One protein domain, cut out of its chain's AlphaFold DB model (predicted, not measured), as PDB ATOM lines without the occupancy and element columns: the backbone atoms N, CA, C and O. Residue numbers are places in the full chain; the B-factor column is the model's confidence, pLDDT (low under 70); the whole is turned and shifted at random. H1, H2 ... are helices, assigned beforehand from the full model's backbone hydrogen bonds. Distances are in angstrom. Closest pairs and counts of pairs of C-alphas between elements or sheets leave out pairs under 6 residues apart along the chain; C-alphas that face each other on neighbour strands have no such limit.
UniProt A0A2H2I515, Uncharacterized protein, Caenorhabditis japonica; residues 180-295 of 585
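What this domain is: This is residues 180 to 295 of the 585 residues of an uncharacterized protein of Caenorhabditis japonica (UniProt A0A2H2I515). Three helices, H4, H5 and H6, form an up-and-down bundle, each running against the one before it in the chain, with their centres at the corners of a triangle. A helical hairpin, H1 and H2, packs on one side of this bundle through H1 against H4, and H7 packs on H6 at the far end of the long axis; short H3 sits at the corner before H4. The printed part has 116 residues with seven named helices, H1 to H7 in chain order, and no named strand, and its class is all helix. It is compact, with a radius of gyration of the C-alphas of 13.9 A and spans of 41 by 30 by 22 A.

Where its parts are: H1, residues 182 to 190, begins at C-alpha 182 (38.801, -1.000, -0.529) and is 12.1 A long. H2 is residues 194 to 203, 14.2 A, and H3 is residues 209 to 212. H4, residues 216 to 232, is the longest helix at 24.0 A, beginning at C-alpha 216 (38.706, -11.498, -10.037). H5 is residues 236 to 247, 16.0 A, and H6 is residues 257 to 266, 14.4 A. H7, residues 274 to 285, is 16.4 A long and ends at C-alpha 285 (35.461, 3.415, -25.242).

How they stand to each other: H4 is the hub, touching four other helices. H1 touches it at a steep tilt of 39 degrees, the same way, through H4's residues 221 to 228 alone; the closest C-alphas, of Ala 189 and Ile 225, are 6.4 A apart. H1 and H2 form a hairpin at a shallow tilt of 24 degrees, the closest C-alphas being those of Ile 188 and Leu 197, 6.0 A. H3 and H4 touch only at the corner, closest at the C-alphas of Ile 211 and Thr 218, 6.5 A. H4 and H5 form a hairpin at a shallow tilt of 18 degrees, with C-alphas of Val 230 and Ala 239 closest at 5.5 A. H6 touches H4 at a shallow tilt of 7 degrees, the same way, closest at the C-alphas of Arg 227 and Val 259, 5.7 A. H6 and H7 form a hairpin at a steep tilt of 40 degrees, closest at the C-alphas of Ala 264 and Ile 281, 5.9 A. H4 and H7 are apart. In H1, H4, H5, H6 and H7 every O i to N i+4 pair is within hydrogen-bond range; in H2 5 of 6 are, and H3 is too short for such a pair.

The domain as a whole: The two C-alphas farthest apart, of Tyr 210 and Ser 271, are 41.4 A apart. The printed part has no cut and no long link. Residues 270 to 275, of which 274 and 275 belong to H7, stand free. The mean pLDDT of the printed part is 88.6, with residues 293 to 294 under 70.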
ATOM      1  N   PHE A 180      44.194   4.152   1.990       79.06
ATOM      2  CA  PHE A 180      43.101   3.704   1.134       79.06
ATOM      3  C   PHE A 180      42.767   2.256   1.500       79.06
ATOM      4  O   PHE A 180      43.599   1.361   1.361       79.06
ATOM      5  N   SER A 181      41.530   2.019   1.928       86.19
ATOM      6  CA  SER A 181      40.965   0.684   2.108       86.19
ATOM      7  C   SER A 181      39.820   0.493   1.124       86.19
ATOM      8  O   SER A 181      38.899   1.310   1.035       86.19
ATOM      9  N   LEU A 182      39.868  -0.622   0.393       86.31
ATOM     10  CA  LEU A 182      38.801  -1.000  -0.529       86.31
ATOM     11  C   LEU A 182      37.530  -1.378   0.249       86.31
ATOM     12  O   LEU A 182      36.428  -1.097  -0.201       86.31
ATOM     13  N   GLU A 183      37.691  -1.935   1.451       88.88
ATOM     14  CA  GLU A 183      36.624  -2.310   2.385       88.88
ATOM     15  C   GLU A 183      35.847  -1.077   2.873       88.88
ATOM     16  O   GLU A 183      34.619  -1.097   2.905       88.88
ATOM     17  N   VAL A 184      36.547   0.016   3.204       88.12
ATOM     18  CA  VAL A 184      35.922   1.292   3.600       88.12
ATOM     19  C   VAL A 184      35.122   1.882   2.437       88.12
ATOM     20  O   VAL A 184      33.962   2.255   2.603       88.12
ATOM     21  N   ILE A 185      35.712   1.911   1.242       90.69
ATOM     22  CA  ILE A 185      35.082   2.442   0.025       90.69
ATOM     23  C   ILE A 185      33.845   1.627  -0.384       90.69
ATOM     24  O   ILE A 185      32.844   2.201  -0.817       90.69
ATOM     25  N   GLU A 186      33.874   0.306  -0.203       90.19
ATOM     26  CA  GLU A 186      32.706  -0.558  -0.394       90.19
ATOM     27  C   GLU A 186      31.633  -0.364   0.670       90.19
ATOM     28  O   GLU A 186      30.459  -0.332   0.313       90.19
ATOM     29  N   GLY A 187      32.009  -0.194   1.942       89.31
ATOM     30  CA  GLY A 187      31.066   0.119   3.018       89.31
ATOM     31  C   GLY A 187      30.275   1.389   2.708       89.31
ATOM     32  O   GLY A 187      29.049   1.363   2.674       89.31
ATOM     33  N   ILE A 188      30.971   2.467   2.333       89.94
ATOM     34  CA  ILE A 188      30.352   3.746   1.954       89.94
ATOM     35  C   ILE A 188      29.439   3.598   0.716       89.94
ATOM     36  O   ILE A 188      28.384   4.237   0.634       89.94
ATOM     37  N   ALA A 189      29.810   2.749  -0.250       90.00
ATOM     38  CA  ALA A 189      28.983   2.448  -1.421       90.00
ATOM     39  C   ALA A 189      27.754   1.574  -1.082       90.00
ATOM     40  O   ALA A 189      26.681   1.781  -1.650       90.00
ATOM     41  N   ALA A 190      27.873   0.638  -0.136       89.00
ATOM     42  CA  ALA A 190      26.769  -0.186   0.359       89.00
ATOM     43  C   ALA A 190      25.771   0.630   1.204       89.00
ATOM     44  O   ALA A 190      24.562   0.503   1.010       89.00
ATOM     45  N   ASP A 191      26.270   1.536   2.051       89.81
ATOM     46  CA  ASP A 191      25.479   2.515   2.816       89.81
ATOM     47  C   ASP A 191      24.855   3.610   1.925       89.81
ATOM     48  O   ASP A 191      23.969   4.357   2.346       89.81
ATOM     49  N   GLY A 192      25.288   3.707   0.665       87.94
ATOM     50  CA  GLY A 192      24.698   4.585  -0.340       87.94
ATOM     51  C   GLY A 192      25.218   6.026  -0.354       87.94
ATOM     52  O   GLY A 192      24.661   6.860  -1.075       87.94
ATOM     53  N   ASN A 193      26.283   6.352   0.386       90.12
ATOM     54  CA  ASN A 193      26.731   7.734   0.567       90.12
ATOM     55  C   ASN A 193      27.739   8.206  -0.499       90.12
ATOM     56  O   ASN A 193      28.938   8.355  -0.256       90.12
ATOM     57  N   MET A 194      27.225   8.551  -1.683       91.38
ATOM     58  CA  MET A 194      28.021   9.120  -2.785       91.38
ATOM     59  C   MET A 194      28.841  10.365  -2.379       91.38
ATOM     60  O   MET A 194      29.935  10.579  -2.902       91.38
ATOM     61  N   THR A 195      28.359  11.180  -1.428       89.69
ATOM     62  CA  THR A 195      29.048  12.418  -1.002       89.69
ATOM     63  C   THR A 195      30.264  12.175  -0.106       89.69
ATOM     64  O   THR A 195      31.117  13.050   0.029       89.69
ATOM     65  N   GLU A 196      30.332  11.005   0.523       89.81
ATOM     66  CA  GLU A 196      31.447  10.547   1.352       89.81
ATOM     67  C   GLU A 196      32.430   9.749   0.499       89.81
ATOM     68  O   GLU A 196      33.611  10.087   0.473       89.81
ATOM     69  N   LEU A 197      31.923   8.844  -0.350       89.44
ATOM     70  CA  LEU A 197      32.716   8.126  -1.352       89.44
ATOM     71  C   LEU A 197      33.539   9.097  -2.206       89.44
ATOM     72  O   LEU A 197      34.723   8.883  -2.454       89.44
ATOM     73  N   ARG A 198      32.917  10.203  -2.629       88.06
ATOM     74  CA  ARG A 198      33.597  11.247  -3.391       88.06
ATOM     75  C   ARG A 198      34.723  11.931  -2.606       88.06
ATOM     76  O   ARG A 198      35.745  12.223  -3.214       88.06
ATOM     77  N   LYS A 199      34.570  12.178  -1.300       88.88
ATOM     78  CA  LYS A 199      35.618  12.819  -0.481       88.88
ATOM     79  C   LYS A 199      36.835  11.917  -0.342       88.88
ATOM     80  O   LYS A 199      37.939  12.394  -0.572       88.88
ATOM     81  N   GLU A 200      36.631  10.631  -0.064       88.12
ATOM     82  CA  GLU A 200      37.725   9.656   0.020       88.12
ATOM     83  C   GLU A 200      38.446   9.516  -1.330       88.12
ATOM     84  O   GLU A 200      39.670   9.630  -1.415       88.12
ATOM     85  N   LEU A 201      37.691   9.386  -2.429       87.44
ATOM     86  CA  LEU A 201      38.262   9.312  -3.777       87.44
ATOM     87  C   LEU A 201      38.901  10.628  -4.257       87.44
ATOM     88  O   LEU A 201      39.752  10.593  -5.150       87.44
ATOM     89  N   GLU A 202      38.525  11.786  -3.709       86.62
ATOM     90  CA  GLU A 202      39.228  13.058  -3.918       86.62
ATOM     91  C   GLU A 202      40.525  13.105  -3.093       86.62
ATOM     92  O   GLU A 202      41.584  13.328  -3.687       86.62
ATOM     93  N   ALA A 203      40.461  12.811  -1.787       85.25
ATOM     94  CA  ALA A 203      41.573  12.866  -0.835       85.25
ATOM     95  C   ALA A 203      42.748  11.954  -1.219       85.25
ATOM     96  O   ALA A 203      43.889  12.409  -1.239       85.25
ATOM     97  N   VAL A 204      42.469  10.708  -1.618       78.94
ATOM     98  CA  VAL A 204      43.494   9.706  -1.976       78.94
ATOM     99  C   VAL A 204      44.308  10.092  -3.226       78.94
ATOM    100  O   VAL A 204      45.397   9.571  -3.456       78.94
ATOM    101  N   GLY A 205      43.823  11.021  -4.059       74.44
ATOM    102  CA  GLY A 205      44.590  11.571  -5.187       74.44
ATOM    103  C   GLY A 205      44.733  10.650  -6.411       74.44
ATOM    104  O   GLY A 205      44.436  11.094  -7.518       74.44
ATOM    105  N   THR A 206      45.089   9.376  -6.238       80.06
ATOM    106  CA  THR A 206      45.260   8.348  -7.290       80.06
ATOM    107  C   THR A 206      44.914   6.965  -6.744       80.06
ATOM    108  O   THR A 206      45.317   6.646  -5.630       80.06
ATOM    109  N   TRP A 207      44.210   6.125  -7.510       86.38
ATOM    110  CA  TRP A 207      43.850   4.779  -7.041       86.38
ATOM    111  C   TRP A 207      45.115   3.908  -6.864       86.38
ATOM    112  O   TRP A 207      45.930   3.887  -7.790       86.38
ATOM    113  N   PRO A 208      45.311   3.200  -5.731       85.19
ATOM    114  CA  PRO A 208      46.566   2.490  -5.460       85.19
ATOM    115  C   PRO A 208      46.863   1.338  -6.422       85.19
ATOM    116  O   PRO A 208      45.973   0.577  -6.790       85.19
ATOM    117  N   GLU A 209      48.141   1.138  -6.756       85.06
ATOM    118  CA  GLU A 209      48.580   0.115  -7.721       85.06
ATOM    119  C   GLU A 209      48.150  -1.314  -7.339       85.06
ATOM    120  O   GLU A 209      47.817  -2.117  -8.213       85.06
ATOM    121  N   TYR A 210      48.080  -1.623  -6.038       83.69
ATOM    122  CA  TYR A 210      47.762  -2.966  -5.540       83.69
ATOM    123  C   TYR A 210      46.331  -3.438  -5.850       83.69
ATOM    124  O   TYR A 210      46.059  -4.632  -5.741       83.69
ATOM    125  N   ILE A 211      45.414  -2.549  -6.255       86.25
ATOM    126  CA  ILE A 211      44.055  -2.960  -6.648       86.25
ATOM    127  C   ILE A 211      44.011  -3.491  -8.093       86.25
ATOM    128  O   ILE A 211      43.038  -4.116  -8.503       86.25
ATOM    129  N   PHE A 212      45.063  -3.252  -8.881       85.81
ATOM    130  CA  PHE A 212      45.141  -3.600 -10.302       85.81
ATOM    131  C   PHE A 212      45.900  -4.916 -10.554       85.81
ATOM    132  O   PHE A 212      46.571  -5.079 -11.576       85.81
ATOM    133  N   THR A 213      45.789  -5.861  -9.619       79.75
ATOM    134  CA  THR A 213      46.420  -7.194  -9.645       79.75
ATOM    135  C   THR A 213      45.856  -8.137 -10.709       79.75
ATOM    136  O   THR A 213      46.509  -9.121 -11.050       79.75
ATOM    137  N   GLY A 214      44.649  -7.873 -11.222       75.19
ATOM    138  CA  GLY A 214      43.906  -8.812 -12.073       75.19
ATOM    139  C   GLY A 214      43.286  -9.987 -11.301       75.19
ATOM    140  O   GLY A 214      42.885 -10.981 -11.906       75.19
ATOM    141  N   ASP A 215      43.214  -9.901  -9.968       85.00
ATOM    142  CA  ASP A 215      42.392 -10.809  -9.167       85.00
ATOM    143  C   ASP A 215      40.902 -10.537  -9.423       85.00
ATOM    144  O   ASP A 215      40.421  -9.419  -9.242       85.00
ATOM    145  N   ARG A 216      40.147 -11.586  -9.762       82.06
ATOM    146  CA  ARG A 216      38.706 -11.498 -10.037       82.06
ATOM    147  C   ARG A 216      37.886 -10.997  -8.855       82.06
ATOM    148  O   ARG A 216      36.854 -10.369  -9.086       82.06
ATOM    149  N   ARG A 217      38.285 -11.290  -7.608       86.00
ATOM    150  CA  ARG A 217      37.555 -10.789  -6.432       86.00
ATOM    151  C   ARG A 217      37.698  -9.270  -6.388       86.00
ATOM    152  O   ARG A 217      36.695  -8.571  -6.374       86.00
ATOM    153  N   THR A 218      38.921  -8.765  -6.497       86.44
ATOM    154  CA  THR A 218      39.248  -7.333  -6.556       86.44
ATOM    155  C   THR A 218      38.628  -6.632  -7.778       86.44
ATOM    156  O   THR A 218      38.046  -5.561  -7.627       86.44
ATOM    157  N   GLU A 219      38.631  -7.247  -8.966       85.38
ATOM    158  CA  GLU A 219      37.938  -6.720 -10.158       85.38
ATOM    159  C   GLU A 219      36.415  -6.618  -9.955       85.38
ATOM    160  O   GLU A 219      35.809  -5.610 -10.324       85.38
ATOM    161  N   ALA A 220      35.779  -7.621  -9.337       86.69
ATOM    162  CA  ALA A 220      34.344  -7.599  -9.049       86.69
ATOM    163  C   ALA A 220      33.976  -6.523  -8.009       86.69
ATOM    164  O   ALA A 220      33.000  -5.793  -8.206       86.69
ATOM    165  N   ARG A 221      34.797  -6.390  -6.957       91.12
ATOM    166  CA  ARG A 221      34.728  -5.346  -5.917       91.12
ATOM    167  C   ARG A 221      34.793  -3.937  -6.520       91.12
ATOM    168  O   ARG A 221      33.870  -3.136  -6.369       91.12
ATOM    169  N   ILE A 222      35.816  -3.666  -7.334       90.94
ATOM    170  CA  ILE A 222      35.940  -2.415  -8.103       90.94
ATOM    171  C   ILE A 222      34.732  -2.216  -9.032       90.94
ATOM    172  O   ILE A 222      34.167  -1.125  -9.096       90.94
ATOM    173  N   GLY A 223      34.295  -3.266  -9.730       90.75
ATOM    174  CA  GLY A 223      33.140  -3.221 -10.623       90.75
ATOM    175  C   GLY A 223      31.833  -2.838  -9.919       90.75
ATOM    176  O   GLY A 223      31.004  -2.160 -10.522       90.75
ATOM    177  N   PHE A 224      31.639  -3.224  -8.654       92.00
ATOM    178  CA  PHE A 224      30.520  -2.757  -7.828       92.00
ATOM    179  C   PHE A 224      30.619  -1.247  -7.556       92.00
ATOM    180  O   PHE A 224      29.673  -0.514  -7.852       92.00
ATOM    181  N   ILE A 225      31.781  -0.763  -7.104       93.94
ATOM    182  CA  ILE A 225      32.017   0.664  -6.814       93.94
ATOM    183  C   ILE A 225      31.827   1.531  -8.072       93.94
ATOM    184  O   ILE A 225      31.165   2.568  -8.024       93.94
ATOM    185  N   LEU A 226      32.349   1.106  -9.229       94.19
ATOM    186  CA  LEU A 226      32.204   1.843 -10.490       94.19
ATOM    187  C   LEU A 226      30.741   1.917 -10.964       94.19
ATOM    188  O   LEU A 226      30.307   2.969 -11.438       94.19
ATOM    189  N   ARG A 227      29.956   0.843 -10.795       94.50
ATOM    190  CA  ARG A 227      28.505   0.847 -11.069       94.50
ATOM    191  C   ARG A 227      27.766   1.793 -10.124       94.50
ATOM    192  O   ARG A 227      26.946   2.586 -10.583       94.50
ATOM    193  N   PHE A 228      28.103   1.755  -8.836       94.88
ATOM    194  CA  PHE A 228      27.551   2.649  -7.823       94.88
ATOM    195  C   PHE A 228      27.810   4.131  -8.149       94.88
ATOM    196  O   PHE A 228      26.883   4.938  -8.098       94.88
ATOM    197  N   ILE A 229      29.032   4.483  -8.571       94.94
ATOM    198  CA  ILE A 229      29.390   5.841  -9.009       94.94
ATOM    199  C   ILE A 229      28.511   6.291 -10.184       94.94
ATOM    200  O   ILE A 229      27.949   7.390 -10.136       94.94
ATOM    201  N   VAL A 230      28.349   5.462 -11.225       94.75
ATOM    202  CA  VAL A 230      27.489   5.816 -12.369       94.75
ATOM    203  C   VAL A 230      26.036   5.987 -11.943       94.75
ATOM    204  O   VAL A 230      25.407   6.943 -12.389       94.75
ATOM    205  N   ASP A 231      25.502   5.136 -11.069       93.00
ATOM    206  CA  ASP A 231      24.122   5.254 -10.592       93.00
ATOM    207  C   ASP A 231      23.914   6.512  -9.725       93.00
ATOM    208  O   ASP A 231      23.061   7.346 -10.044       93.00
ATOM    209  N   LYS A 232      24.741   6.725  -8.689       93.44
ATOM    210  CA  LYS A 232      24.490   7.738  -7.644       93.44
ATOM    211  C   LYS A 232      25.077   9.132  -7.876       93.44
ATOM    212  O   LYS A 232      24.625  10.053  -7.204       93.44
ATOM    213  N   SER A 233      26.024   9.326  -8.801       92.38
ATOM    214  CA  SER A 233      26.546  10.678  -9.109       92.38
ATOM    215  C   SER A 233      25.418  11.640  -9.514       92.38
ATOM    216  O   SER A 233      24.493  11.238 -10.223       92.38
ATOM    217  N   GLU A 234      25.506  12.919  -9.157       88.44
ATOM    218  CA  GLU A 234      24.481  13.915  -9.511       88.44
ATOM    219  C   GLU A 234      24.486  14.244 -11.013       88.44
ATOM    220  O   GLU A 234      23.472  14.654 -11.582       88.44
ATOM    221  N   SER A 235      25.628  14.058 -11.682       91.81
ATOM    222  CA  SER A 235      25.811  14.415 -13.090       91.81
ATOM    223  C   SER A 235      26.687  13.426 -13.862       91.81
ATOM    224  O   SER A 235      27.491  12.690 -13.290       91.81
ATOM    225  N   PHE A 236      26.567  13.456 -15.194       93.00
ATOM    226  CA  PHE A 236      27.484  12.765 -16.104       93.00
ATOM    227  C   PHE A 236      28.946  13.174 -15.873       93.00
ATOM    228  O   PHE A 236      29.806  12.307 -15.795       93.00
ATOM    229  N   ALA A 237      29.224  14.475 -15.725       93.44
ATOM    230  CA  ALA A 237      30.588  14.997 -15.615       93.44
ATOM    231  C   ALA A 237      31.298  14.569 -14.316       93.44
ATOM    232  O   ALA A 237      32.513  14.381 -14.312       93.44
ATOM    233  N   GLU A 238      30.552  14.387 -13.222       92.81
ATOM    234  CA  GLU A 238      31.078  13.844 -11.965       92.81
ATOM    235  C   GLU A 238      31.506  12.379 -12.131       92.81
ATOM    236  O   GLU A 238      32.674  12.052 -11.910       92.81
ATOM    237  N   ALA A 239      30.601  11.522 -12.619       94.31
ATOM    238  CA  ALA A 239      30.906  10.117 -12.885       94.31
ATOM    239  C   ALA A 239      32.035   9.962 -13.922       94.31
ATOM    240  O   ALA A 239      32.965   9.185 -13.706       94.31
ATOM    241  N   GLU A 240      32.003  10.740 -15.013       94.88
ATOM    242  CA  GLU A 240      33.057  10.774 -16.036       94.88
ATOM    243  C   GLU A 240      34.417  11.104 -15.411       94.88
ATOM    244  O   GLU A 240      35.391  10.404 -15.674       94.88
ATOM    245  N   THR A 241      34.488  12.122 -14.546       92.94
ATOM    246  CA  THR A 241      35.740  12.537 -13.895       92.94
ATOM    247  C   THR A 241      36.308  11.430 -13.007       92.94
ATOM    248  O   THR A 241      37.499  11.127 -13.103       92.94
ATOM    249  N   ILE A 242      35.478  10.784 -12.181       92.69
ATOM    250  CA  ILE A 242      35.925   9.724 -11.262       92.69
ATOM    251  C   ILE A 242      36.359   8.467 -12.037       92.69
ATOM    252  O   ILE A 242      37.420   7.904 -11.761       92.69
ATOM    253  N   ILE A 243      35.589   8.052 -13.047       92.75
ATOM    254  CA  ILE A 243      35.868   6.844 -13.844       92.75
ATOM    255  C   ILE A 243      37.088   7.053 -14.747       92.75
ATOM    256  O   ILE A 243      37.911   6.151 -14.892       92.75
ATOM    257  N   LYS A 244      37.268   8.259 -15.293       91.94
ATOM    258  CA  LYS A 244      38.475   8.633 -16.038       91.94
ATOM    259  C   LYS A 244      39.708   8.659 -15.138       91.94
ATOM    260  O   LYS A 244      40.737   8.132 -15.541       91.94
ATOM    261  N   LYS A 245      39.593   9.200 -13.916       91.00
ATOM    262  CA  LYS A 245      40.653   9.187 -12.890       91.00
ATOM    263  C   LYS A 245      41.060   7.758 -12.515       91.00
ATOM    264  O   LYS A 245      42.252   7.476 -12.421       91.00
ATOM    265  N   PHE A 246      40.095   6.850 -12.349       91.75
ATOM    266  CA  PHE A 246      40.349   5.415 -12.170       91.75
ATOM    267  C   PHE A 246      41.092   4.820 -13.375       91.75
ATOM    268  O   PHE A 246      42.186   4.282 -13.218       91.75
ATOM    269  N   ALA A 247      40.550   4.984 -14.585       90.69
ATOM    270  CA  ALA A 247      41.110   4.391 -15.797       90.69
ATOM    271  C   ALA A 247      42.507   4.936 -16.161       90.69
ATOM    272  O   ALA A 247      43.304   4.227 -16.770       90.69
ATOM    273  N   SER A 248      42.836   6.166 -15.746       89.62
ATOM    274  CA  SER A 248      44.174   6.751 -15.883       89.62
ATOM    275  C   SER A 248      45.129   6.447 -14.723       89.62
ATOM    276  O   SER A 248      46.289   6.841 -14.809       89.62
ATOM    277  N   SER A 249      44.679   5.809 -13.632       88.62
ATOM    278  CA  SER A 249      45.547   5.527 -12.472       88.62
ATOM    279  C   SER A 249      46.526   4.378 -12.732       88.62
ATOM    280  O   SER A 249      47.610   4.380 -12.160       88.62
ATOM    281  N   HIS A 250      46.192   3.415 -13.602       88.31
ATOM    282  CA  HIS A 250      47.088   2.299 -13.918       88.31
ATOM    283  C   HIS A 250      46.834   1.693 -15.310       88.31
ATOM    284  O   HIS A 250      45.702   1.646 -15.781       88.31
ATOM    285  N   TYR A 251      47.869   1.152 -15.965       83.88
ATOM    286  CA  TYR A 251      47.743   0.548 -17.305       83.88
ATOM    287  C   TYR A 251      46.873  -0.729 -17.329       83.88
ATOM    288  O   TYR A 251      46.294  -1.072 -18.362       83.88
ATOM    289  N   PHE A 252      46.734  -1.420 -16.192       85.12
ATOM    290  CA  PHE A 252      45.804  -2.548 -16.041       85.12
ATOM    291  C   PHE A 252      44.405  -2.137 -15.540       85.12
ATOM    292  O   PHE A 252      43.607  -3.010 -15.214       85.12
ATOM    293  N   ALA A 253      44.069  -0.843 -15.495       87.06
ATOM    294  CA  ALA A 253      42.728  -0.391 -15.128       87.06
ATOM    295  C   ALA A 253      41.685  -0.790 -16.188       87.06
ATOM    296  O   ALA A 253      41.615  -0.212 -17.277       87.06
ATOM    297  N   VAL A 254      40.846  -1.770 -15.848       87.94
ATOM    298  CA  VAL A 254      39.704  -2.219 -16.654       87.94
ATOM    299  C   VAL A 254      38.429  -1.585 -16.105       87.94
ATOM    300  O   VAL A 254      38.050  -1.837 -14.965       87.94
ATOM    301  N   VAL A 255      37.746  -0.774 -16.916       90.50
ATOM    302  CA  VAL A 255      36.361  -0.363 -16.636       90.50
ATOM    303  C   VAL A 255      35.420  -1.369 -17.316       90.50
ATOM    304  O   VAL A 255      35.586  -1.603 -18.517       90.50
ATOM    305  N   PRO A 256      34.445  -1.964 -16.598       91.44
ATOM    306  CA  PRO A 256      33.481  -2.888 -17.190       91.44
ATOM    307  C   PRO A 256      32.660  -2.259 -18.319       91.44
ATOM    308  O   PRO A 256      32.295  -1.080 -18.267       91.44
ATOM    309  N   ASP A 257      32.314  -3.057 -19.328       92.00
ATOM    310  CA  ASP A 257      31.585  -2.564 -20.506       92.00
ATOM    311  C   ASP A 257      30.209  -1.980 -20.143       92.00
ATOM    312  O   ASP A 257      29.783  -0.980 -20.724       92.00
ATOM    313  N   ASP A 258      29.519  -2.564 -19.159       93.31
ATOM    314  CA  ASP A 258      28.219  -2.072 -18.699       93.31
ATOM    315  C   ASP A 258      28.328  -0.700 -18.015       93.31
ATOM    316  O   ASP A 258      27.478   0.159 -18.246       93.31
ATOM    317  N   VAL A 259      29.419  -0.433 -17.285       94.06
ATOM    318  CA  VAL A 259      29.704   0.880 -16.677       94.06
ATOM    319  C   VAL A 259      29.880   1.952 -17.758       94.06
ATOM    320  O   VAL A 259      29.298   3.033 -17.645       94.06
ATOM    321  N   LEU A 260      30.616   1.658 -18.837       93.88
ATOM    322  CA  LEU A 260      30.793   2.593 -19.960       93.88
ATOM    323  C   LEU A 260      29.466   2.888 -20.680       93.88
ATOM    324  O   LEU A 260      29.204   4.033 -21.056       93.88
ATOM    325  N   ILE A 261      28.605   1.878 -20.841       94.81
ATOM    326  CA  ILE A 261      27.286   2.032 -21.472       94.81
ATOM    327  C   ILE A 261      26.330   2.829 -20.568       94.81
ATOM    328  O   ILE A 261      25.644   3.727 -21.058       94.81
ATOM    329  N   GLN A 262      26.305   2.570 -19.259       94.81
ATOM    330  CA  GLN A 262      25.488   3.336 -18.307       94.81
ATOM    331  C   GLN A 262      25.961   4.791 -18.186       94.81
ATOM    332  O   GLN A 262      25.139   5.708 -18.161       94.81
ATOM    333  N   LEU A 263      27.274   5.037 -18.216       94.62
ATOM    334  CA  LEU A 263      27.828   6.390 -18.260       94.62
ATOM    335  C   LEU A 263      27.420   7.120 -19.554       94.62
ATOM    336  O   LEU A 263      27.035   8.289 -19.506       94.62
ATOM    337  N   ALA A 264      27.398   6.429 -20.700       94.75
ATOM    338  CA  ALA A 264      26.856   6.981 -21.943       94.75
ATOM    339  C   ALA A 264      25.353   7.302 -21.847       94.75
ATOM    340  O   ALA A 264      24.932   8.352 -22.328       94.75
ATOM    341  N   ILE A 265      24.550   6.445 -21.201       94.69
ATOM    342  CA  ILE A 265      23.120   6.697 -20.943       94.69
ATOM    343  C   ILE A 265      22.939   7.941 -20.068       94.69
ATOM    344  O   ILE A 265      22.109   8.792 -20.383       94.69
ATOM    345  N   LYS A 266      23.759   8.106 -19.024       93.69
ATOM    346  CA  LYS A 266      23.733   9.279 -18.133       93.69
ATOM    347  C   LYS A 266      24.141  10.585 -18.834       93.69
ATOM    348  O   LYS A 266      23.802  11.665 -18.357       93.69
ATOM    349  N   SER A 267      24.795  10.502 -19.998       92.88
ATOM    350  CA  SER A 267      25.054  11.635 -20.904       92.88
ATOM    351  C   SER A 267      23.851  12.025 -21.783       92.88
ATOM    352  O   SER A 267      23.923  13.054 -22.465       92.88
ATOM    353  N   ILE A 268      22.769  11.238 -21.839       92.88
ATOM    354  CA  ILE A 268      21.636  11.499 -22.738       92.88
ATOM    355  C   ILE A 268      20.710  12.558 -22.131       92.88
ATOM    356  O   ILE A 268      20.023  12.324 -21.144       92.88
ATOM    357  N   THR A 269      20.626  13.707 -22.798       88.94
ATOM    358  CA  THR A 269      19.627  14.754 -22.533       88.94
ATOM    359  C   THR A 269      18.641  14.875 -23.694       88.94
ATOM    360  O   THR A 269      18.929  14.454 -24.824       88.94
ATOM    361  N   ASP A 270      17.516  15.553 -23.464       85.00
ATOM    362  CA  ASP A 270      16.519  15.872 -24.497       85.00
ATOM    363  C   ASP A 270      17.108  16.606 -25.712       85.00
ATOM    364  O   ASP A 270      16.583  16.494 -26.820       85.00
ATOM    365  N   SER A 271      18.251  17.285 -25.561       86.94
ATOM    366  CA  SER A 271      18.945  17.952 -26.668       86.94
ATOM    367  C   SER A 271      19.714  16.986 -27.592       86.94
ATOM    368  O   SER A 271      19.661  17.135 -28.809       86.94
ATOM    369  N   CYS A 272      20.339  15.929 -27.053       90.50
ATOM    370  CA  CYS A 272      21.561  15.309 -27.601       90.50
ATOM    371  C   CYS A 272      21.620  15.036 -29.120       90.50
ATOM    372  O   CYS A 272      22.487  15.585 -29.793       90.50
ATOM    373  N   THR A 273      20.695  14.227 -29.663       92.94
ATOM    374  CA  THR A 273      20.763  13.567 -30.999       92.94
ATOM    375  C   THR A 273      21.686  12.341 -31.042       92.94
ATOM    376  O   THR A 273      22.601  12.203 -30.237       92.94
ATOM    377  N   ILE A 274      21.433  11.412 -31.973       93.81
ATOM    378  CA  ILE A 274      22.163  10.132 -32.034       93.81
ATOM    379  C   ILE A 274      23.662  10.307 -32.344       93.81
ATOM    380  O   ILE A 274      24.457   9.663 -31.663       93.81
ATOM    381  N   PRO A 275      24.098  11.202 -33.259       94.38
ATOM    382  CA  PRO A 275      25.525  11.441 -33.488       94.38
ATOM    383  C   PRO A 275      26.297  11.933 -32.254       94.38
ATOM    384  O   PRO A 275      27.472  11.603 -32.119       94.38
ATOM    385  N   SER A 276      25.669  12.679 -31.330       93.56
ATOM    386  CA  SER A 276      26.355  13.078 -30.093       93.56
ATOM    387  C   SER A 276      26.511  11.894 -29.135       93.56
ATOM    388  O   SER A 276      27.584  11.719 -28.577       93.56
ATOM    389  N   ILE A 277      25.476  11.055 -28.997       94.62
ATOM    390  CA  ILE A 277      25.503   9.835 -28.171       94.62
ATOM    391  C   ILE A 277      26.569   8.864 -28.698       94.62
ATOM    392  O   ILE A 277      27.365   8.337 -27.928       94.62
ATOM    393  N   MET A 278      26.638   8.693 -30.023       95.38
ATOM    394  CA  MET A 278      27.690   7.925 -30.694       95.38
ATOM    395  C   MET A 278      29.087   8.468 -30.357       95.38
ATOM    396  O   MET A 278      29.947   7.698 -29.934       95.38
ATOM    397  N   LYS A 279      29.298   9.790 -30.451       95.19
ATOM    398  CA  LYS A 279      30.578  10.420 -30.092       95.19
ATOM    399  C   LYS A 279      30.929  10.250 -28.605       95.19
ATOM    400  O   LYS A 279      32.099  10.027 -28.295       95.19
ATOM    401  N   THR A 280      29.956  10.333 -27.690       94.31
ATOM    402  CA  THR A 280      30.184  10.026 -26.267       94.31
ATOM    403  C   THR A 280      30.690   8.593 -26.120       94.31
ATOM    404  O   THR A 280      31.734   8.386 -25.515       94.31
ATOM    405  N   ILE A 281      30.020   7.611 -26.730       94.44
ATOM    406  CA  ILE A 281      30.393   6.191 -26.626       94.44
ATOM    407  C   ILE A 281      31.777   5.918 -27.229       94.44
ATOM    408  O   ILE A 281      32.565   5.204 -26.615       94.44
ATOM    409  N   GLU A 282      32.120   6.523 -28.372       93.88
ATOM    410  CA  GLU A 282      33.483   6.457 -28.922       93.88
ATOM    411  C   GLU A 282      34.513   7.013 -27.924       93.88
ATOM    412  O   GLU A 282      35.519   6.359 -27.651       93.88
ATOM    413  N   THR A 283      34.231   8.163 -27.304       93.00
ATOM    414  CA  THR A 283      35.124   8.807 -26.322       93.00
ATOM    415  C   THR A 283      35.295   7.954 -25.056       93.00
ATOM    416  O   THR A 283      36.422   7.723 -24.620       93.00
ATOM    417  N   LEU A 284      34.202   7.414 -24.506       92.19
ATOM    418  CA  LEU A 284      34.225   6.536 -23.330       92.19
ATOM    419  C   LEU A 284      34.919   5.199 -23.623       92.19
ATOM    420  O   LEU A 284      35.641   4.686 -22.775       92.19
ATOM    421  N   SER A 285      34.785   4.660 -24.842       89.56
ATOM    422  CA  SER A 285      35.461   3.415 -25.242       89.56
ATOM    423  C   SER A 285      36.993   3.511 -25.253       89.56
ATOM    424  O   SER A 285      37.662   2.482 -25.232       89.56
ATOM    425  N   THR A 286      37.550   4.731 -25.236       88.75
ATOM    426  CA  THR A 286      38.999   4.979 -25.114       88.75
ATOM    427  C   THR A 286      39.488   5.254 -23.687       88.75
ATOM    428  O   THR A 286      40.669   5.535 -23.509       88.75
ATOM    429  N   PHE A 287      38.623   5.191 -22.664       85.00
ATOM    430  CA  PHE A 287      39.029   5.490 -21.282       85.00
ATOM    431  C   PHE A 287      40.008   4.456 -20.719       85.00
ATOM    432  O   PHE A 287      40.992   4.840 -20.092       85.00
ATOM    433  N   SER A 288      39.767   3.166 -20.959       74.50
ATOM    434  CA  SER A 288      40.642   2.084 -20.499       74.50
ATOM    435  C   SER A 288      41.534   1.570 -21.626       74.50
ATOM    436  O   SER A 288      41.050   1.205 -22.696       74.50
ATOM    437  N   ALA A 289      42.838   1.452 -21.360       71.38
ATOM    438  CA  ALA A 289      43.797   0.843 -22.289       71.38
ATOM    439  C   ALA A 289      43.583  -0.676 -22.476       71.38
ATOM    440  O   ALA A 289      44.107  -1.275 -23.417       71.38
ATOM    441  N   ARG A 290      42.807  -1.300 -21.580       73.88
ATOM    442  CA  ARG A 290      42.355  -2.693 -21.634       73.88
ATOM    443  C   ARG A 290      40.852  -2.751 -21.378       73.88
ATOM    444  O   ARG A 290      40.343  -2.010 -20.546       73.88
ATOM    445  N   ARG A 291      40.150  -3.655 -22.058       73.50
ATOM    446  CA  ARG A 291      38.737  -3.958 -21.793       73.50
ATOM    447  C   ARG A 291      38.581  -5.355 -21.210       73.50
ATOM    448  O   ARG A 291      39.465  -6.199 -21.346       73.50
ATOM    449  N   GLU A 292      37.452  -5.556 -20.547       75.50
ATOM    450  CA  GLU A 292      37.086  -6.782 -19.845       75.50
ATOM    451  C   GLU A 292      37.119  -7.986 -20.805       75.50
ATOM    452  O   GLU A 292      36.442  -7.999 -21.831       75.50
ATOM    453  N   LEU A 293      37.927  -9.009 -20.498       64.75
ATOM    454  CA  LEU A 293      38.110 -10.172 -21.387       64.75
ATOM    455  C   LEU A 293      36.879 -11.092 -21.440       64.75
ATOM    456  O   LEU A 293      36.723 -11.875 -22.378       64.75
ATOM    457  N   ARG A 294      36.019 -11.032 -20.417       67.50
ATOM    458  CA  ARG A 294      34.791 -11.827 -20.284       67.50
ATOM    459  C   ARG A 294      33.668 -10.957 -19.700       67.50
ATOM    460  O   ARG A 294      33.279 -11.188 -18.561       67.50
ATOM    461  N   PRO A 295      33.164  -9.960 -20.452       75.88
ATOM    462  CA  PRO A 295      32.217  -8.993 -19.918       75.88
ATOM    463  C   PRO A 295      30.936  -9.658 -19.432       75.88
ATOM    464  O   PRO A 295      30.420 -10.565 -20.097       75.88
TER     465      PRO A 295